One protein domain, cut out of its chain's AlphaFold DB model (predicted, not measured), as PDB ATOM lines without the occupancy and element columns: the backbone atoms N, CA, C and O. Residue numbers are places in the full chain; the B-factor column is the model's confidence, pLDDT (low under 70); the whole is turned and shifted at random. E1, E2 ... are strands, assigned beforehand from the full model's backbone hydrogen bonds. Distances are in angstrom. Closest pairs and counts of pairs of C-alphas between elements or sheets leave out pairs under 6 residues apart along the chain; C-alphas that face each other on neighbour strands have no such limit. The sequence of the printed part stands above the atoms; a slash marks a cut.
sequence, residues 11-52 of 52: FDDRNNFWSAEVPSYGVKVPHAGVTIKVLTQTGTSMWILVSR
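What this domain is: This is residues 11 to 52 of the 52 residues of an uncharacterized protein of Kribbella sp. VKM Ac-2568 (UniProt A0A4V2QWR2). With little regular structure, this is a flat model: a long unnamed loop, residues 11 to 34, runs out and folds back at one end, and a bent two-stranded hairpin, E1 and E2, makes the other. A short antiparallel pairing of residues 11 to 12 with residues 35 to 36 ties the loop's beginning to E1. The printed part has 42 residues, no named helix and 15 residues in its two antiparallel strands, class all strand. It is only just loose, close to extended, with a radius of gyration of the C-alphas of 13.2 A and spans of 37 by 24 by 9 A.

Where its parts are: E1, residues 35 to 42, begins at C-alpha 35 (163.154, 170.964, 140.475) and measures 21.0 A. E2, residues 45 to 51, measures 19.6 A and ends at C-alpha 51 (159.673, 171.328, 136.511).

How they stand to each other: E1 bends by 51 degrees at residue 39. A tight link joins E1 and E2 as an antiparallel hairpin, with 160 degrees between their directions. N 35 and O 51, 2.8 A, and N 47 and O 40, 2.9 A, are within hydrogen-bond range.

The domain as a whole: The C-alphas farthest apart, of Glu 21 and Thr 42, are 37.2 A apart. The printed part has no cut, and no printed residue is under 70 in pLDDT.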
ATOM      1  N   PHE A  11     164.192 172.906 145.796       97.62
ATOM      2  CA  PHE A  11     164.833 171.616 145.633       97.62
ATOM      3  C   PHE A  11     165.231 171.453 144.164       97.62
ATOM      4  O   PHE A  11     164.437 171.748 143.271       97.62
ATOM      5  N   ASP A  12     166.448 170.985 143.930       97.88
ATOM      6  CA  ASP A  12     166.997 170.685 142.609       97.88
ATOM      7  C   ASP A  12     167.759 169.371 142.726       97.88
ATOM      8  O   ASP A  12     168.777 169.313 143.418       97.88
ATOM      9  N   ASP A  13     167.242 168.312 142.105       97.75
ATOM     10  CA  ASP A  13     167.758 166.949 142.263       97.75
ATOM     11  C   ASP A  13     169.162 166.742 141.680       97.75
ATOM     12  O   ASP A  13     169.750 165.677 141.853       97.75
ATOM     13  N   ARG A  14     169.716 167.760 141.012       97.38
ATOM     14  CA  ARG A  14     171.108 167.783 140.564       97.38
ATOM     15  C   ARG A  14     172.084 168.023 141.718       97.38
ATOM     16  O   ARG A  14     173.258 167.694 141.572       97.38
ATOM     17  N   ASN A  15     171.616 168.568 142.841       96.94
ATOM     18  CA  ASN A  15     172.427 168.799 144.034       96.94
ATOM     19  C   ASN A  15     172.647 167.512 144.845       96.94
ATOM     20  O   ASN A  15     171.853 166.574 144.802       96.94
ATOM     21  N   ASN A  16     173.716 167.497 145.645       95.88
ATOM     22  CA  ASN A  16     174.022 166.380 146.535       95.88
ATOM     23  C   ASN A  16     173.263 166.513 147.860       95.88
ATOM     24  O   ASN A  16     173.506 167.439 148.631       95.88
ATOM     25  N   PHE A  17     172.398 165.541 148.145       96.12
ATOM     26  CA  PHE A  17     171.659 165.437 149.410       96.12
ATOM     27  C   PHE A  17     172.056 164.211 150.239       96.12
ATOM     28  O   PHE A  17     171.372 163.868 151.199       96.12
ATOM     29  N   TRP A  18     173.154 163.543 149.878       96.75
ATOM     30  CA  TRP A  18     173.692 162.375 150.573       96.75
ATOM     31  C   TRP A  18     175.224 162.404 150.559       96.75
ATOM     32  O   TRP A  18     175.820 162.830 149.570       96.75
ATOM     33  N   SER A  19     175.853 161.927 151.638       95.44
ATOM     34  CA  SER A  19     177.311 161.802 151.766       95.44
ATOM     35  C   SER A  19     177.697 160.405 152.255       95.44
ATOM     36  O   SER A  19     177.053 159.850 153.144       95.44
ATOM     37  N   ALA A  20     178.783 159.856 151.706       95.00
ATOM     38  CA  ALA A  20     179.340 158.576 152.143       95.00
ATOM     39  C   ALA A  20     180.015 158.652 153.524       95.00
ATOM     40  O   ALA A  20     180.146 157.626 154.185       95.00
ATOM     41  N   GLU A  21     180.421 159.846 153.965       96.56
ATOM     42  CA  GLU A  21     181.064 160.072 155.269       96.56
ATOM     43  C   GLU A  21     180.088 159.854 156.429       96.56
ATOM     44  O   GLU A  21     180.474 159.388 157.499       96.56
ATOM     45  N   VAL A  22     178.806 160.164 156.203       95.69
ATOM     46  CA  VAL A  22     177.737 159.988 157.187       95.69
ATOM     47  C   VAL A  22     176.526 159.334 156.506       95.69
ATOM     48  O   VAL A  22     175.502 159.978 156.279       95.69
ATOM     49  N   PRO A  23     176.618 158.038 156.157       92.75
ATOM     50  CA  PRO A  23     175.699 157.396 155.218       92.75
ATOM     51  C   PRO A  23     174.275 157.220 155.760       92.75
ATOM     52  O   PRO A  23     173.360 156.963 154.978       92.75
ATOM     53  N   SER A  24     174.091 157.343 157.079       95.38
ATOM     54  CA  SER A  24     172.794 157.304 157.760       95.38
ATOM     55  C   SER A  24     172.002 158.613 157.662       95.38
ATOM     56  O   SER A  24     170.836 158.629 158.049       95.38
ATOM     57  N   TYR A  25     172.605 159.694 157.155       94.31
ATOM     58  CA  TYR A  25     171.951 160.986 156.963       94.31
ATOM     59  C   TYR A  25     171.861 161.342 155.476       94.31
ATOM     60  O   TYR A  25     172.761 161.066 154.683       94.31
ATOM     61  N   GLY A  26     170.765 162.006 155.108       94.69
ATOM     62  CA  GLY A  26     170.505 162.408 153.729       94.69
ATOM     63  C   GLY A  26     169.841 161.322 152.881       94.69
ATOM     64  O   GLY A  26     169.545 160.223 153.349       94.69
ATOM     65  N   VAL A  27     169.571 161.650 151.617       96.62
ATOM     66  CA  VAL A  27     168.846 160.790 150.672       96.62
ATOM     67  C   VAL A  27     169.511 160.854 149.302       96.62
ATOM     68  O   VAL A  27     169.826 161.934 148.802       96.62
ATOM     69  N   LYS A  28     169.725 159.689 148.682       96.50
ATOM     70  CA  LYS A  28     170.213 159.605 147.300       96.50
ATOM     71  C   LYS A  28     169.101 160.007 146.339       96.50
ATOM     72  O   LYS A  28     167.993 159.481 146.419       96.50
ATOM     73  N   VAL A  29     169.422 160.905 145.417       97.06
ATOM     74  CA  VAL A  29     168.504 161.415 144.394       97.06
ATOM     75  C   VAL A  29     168.972 160.976 143.000       97.06
ATOM     76  O   VAL A  29     170.148 160.658 142.827       97.06
ATOM     77  N   PRO A  30     168.073 160.900 142.004       97.06
ATOM     78  CA  PRO A  30     168.400 160.332 140.696       97.06
ATOM     79  C   PRO A  30     169.145 161.284 139.745       97.06
ATOM     80  O   PRO A  30     169.567 160.828 138.686       97.06
ATOM     81  N   HIS A  31     169.296 162.572 140.082       97.44
ATOM     82  CA  HIS A  31     169.878 163.603 139.206       97.44
ATOM     83  C   HIS A  31     169.195 163.691 137.823       97.44
ATOM     84  O   HIS A  31     169.854 163.726 136.783       97.44
ATOM     85  N   ALA A  32     167.860 163.714 137.790       97.94
ATOM     86  CA  ALA A  32     167.063 163.726 136.563       97.94
ATOM     87  C   ALA A  32     166.785 165.138 135.998       97.94
ATOM     88  O   ALA A  32     166.155 165.253 134.938       97.94
ATOM     89  N   GLY A  33     167.248 166.188 136.684       97.56
ATOM     90  CA  GLY A  33     167.008 167.596 136.359       97.56
ATOM     91  C   GLY A  33     165.742 168.166 137.001       97.56
ATOM     92  O   GLY A  33     165.356 169.292 136.704       97.56
ATOM     93  N   VAL A  34     165.075 167.404 137.870       98.12
ATOM     94  CA  VAL A  34     163.795 167.805 138.454       98.12
ATOM     95  C   VAL A  34     164.007 168.860 139.530       98.12
ATOM     96  O   VAL A  34     164.821 168.703 140.443       98.12
ATOM     97  N   THR A  35     163.200 169.913 139.465       98.31
ATOM     98  CA  THR A  35     163.154 170.964 140.475       98.31
ATOM     99  C   THR A  35     161.760 171.100 141.077       98.31
ATOM    100  O   THR A  35     160.742 170.914 140.406       98.31
ATOM    101  N   ILE A  36     161.719 171.438 142.366       98.00
ATOM    102  CA  ILE A  36     160.496 171.763 143.104       98.00
ATOM    103  C   ILE A  36     160.720 173.106 143.790       98.00
ATOM    104  O   ILE A  36     161.590 173.236 144.651       98.00
ATOM    105  N   LYS A  37     159.936 174.116 143.415       97.88
ATOM    106  CA  LYS A  37     160.052 175.480 143.937       97.88
ATOM    107  C   LYS A  37     158.803 175.882 144.701       97.88
ATOM    108  O   LYS A  37     157.697 175.794 144.174       97.88
ATOM    109  N   VAL A  38     158.989 176.416 145.904       96.31
ATOM    110  CA  VAL A  38     157.913 177.068 146.659       96.31
ATOM    111  C   VAL A  38     157.616 178.432 146.036       96.31
ATOM    112  O   VAL A  38     158.516 179.266 145.909       96.31
ATOM    113  N   LEU A  39     156.361 178.663 145.647       95.88
ATOM    114  CA  LEU A  39     155.901 179.947 145.115       95.88
ATOM    115  C   LEU A  39     155.308 180.822 146.221       95.88
ATOM    116  O   LEU A  39     155.709 181.970 146.384       95.88
ATOM    117  N   THR A  40     154.371 180.273 146.992       95.75
ATOM    118  CA  THR A  40     153.756 180.949 148.140       95.75
ATOM    119  C   THR A  40     153.323 179.930 149.193       95.75
ATOM    120  O   THR A  40     153.026 178.778 148.864       95.75
ATOM    121  N   GLN A  41     153.307 180.346 150.458       95.50
ATOM    122  CA  GLN A  41     152.901 179.538 151.603       95.50
ATOM    123  C   GLN A  41     151.994 180.363 152.519       95.50
ATOM    124  O   GLN A  41     152.361 181.461 152.935       95.50
ATOM    125  N   THR A  42     150.851 179.787 152.883       97.25
ATOM    126  CA  THR A  42     149.902 180.355 153.845       97.25
ATOM    127  C   THR A  42     149.614 179.302 154.909       97.25
ATOM    128  O   THR A  42     148.923 178.314 154.652       97.25
ATOM    129  N   GLY A  43     150.175 179.483 156.109       95.19
ATOM    130  CA  GLY A  43     150.106 178.482 157.176       95.19
ATOM    131  C   GLY A  43     150.745 177.156 156.747       95.19
ATOM    132  O   GLY A  43     151.931 177.112 156.416       95.19
ATOM    133  N   THR A  44     149.949 176.086 156.739       95.38
ATOM    134  CA  THR A  44     150.352 174.731 156.315       95.38
ATOM    135  C   THR A  44     150.075 174.440 154.837       95.38
ATOM    136  O   THR A  44     150.378 173.347 154.365       95.38
ATOM    137  N   SER A  45     149.496 175.390 154.096       97.06
ATOM    138  CA  SER A  45     149.201 175.249 152.666       97.06
ATOM    139  C   SER A  45     150.273 175.920 151.816       97.06
ATOM    140  O   SER A  45     150.720 177.023 152.130       97.06
ATOM    141  N   MET A  46     150.672 175.273 150.720       96.62
ATOM    142  CA  MET A  46     151.741 175.744 149.839       96.62
ATOM    143  C   MET A  46     151.357 175.581 148.374       96.62
ATOM    144  O   MET A  46     150.807 174.557 147.976       96.62
ATOM    145  N   TRP A  47     151.718 176.573 147.567       97.62
ATOM    146  CA  TRP A  47     151.723 176.467 146.115       97.62
ATOM    147  C   TRP A  47     153.148 176.204 145.657       97.62
ATOM    148  O   TRP A  47     154.067 176.957 145.998       97.62
ATOM    149  N   ILE A  48     153.323 175.140 144.880       97.62
ATOM    150  CA  ILE A  48     154.623 174.724 144.365       97.62
ATOM    151  C   ILE A  48     154.608 174.658 142.843       97.62
ATOM    152  O   ILE A  48     153.578 174.390 142.226       97.62
ATOM    153  N   LEU A  49     155.777 174.875 142.252       98.25
ATOM    154  CA  LEU A  49     156.052 174.587 140.853       98.25
ATOM    155  C   LEU A  49     156.969 173.369 140.775       98.25
ATOM    156  O   LEU A  49     158.018 173.356 141.417       98.25
ATOM    157  N   VAL A  50     156.584 172.384 139.968       97.81
ATOM    158  CA  VAL A  50     157.423 171.233 139.616       97.81
ATOM    159  C   VAL A  50     157.840 171.379 138.157       97.81
ATOM    160  O   VAL A  50     156.992 171.630 137.301       97.81
ATOM    161  N   SER A  51     159.131 171.235 137.873       96.38
ATOM    162  CA  SER A  51     159.673 171.328 136.511       96.38
ATOM    163  C   SER A  51     160.854 170.382 136.302       96.38
ATOM    164  O   SER A  51     161.415 169.880 137.273       96.38
ATOM    165  N   ARG A  52     161.209 170.135 135.040       91.19
ATOM    166  CA  ARG A  52     162.370 169.352 134.610       91.19
ATOM    167  C   ARG A  52     163.205 170.176 133.640       91.19
ATOM    168  O   ARG A  52     162.573 170.923 132.862       91.19
TER     169      ARG A  52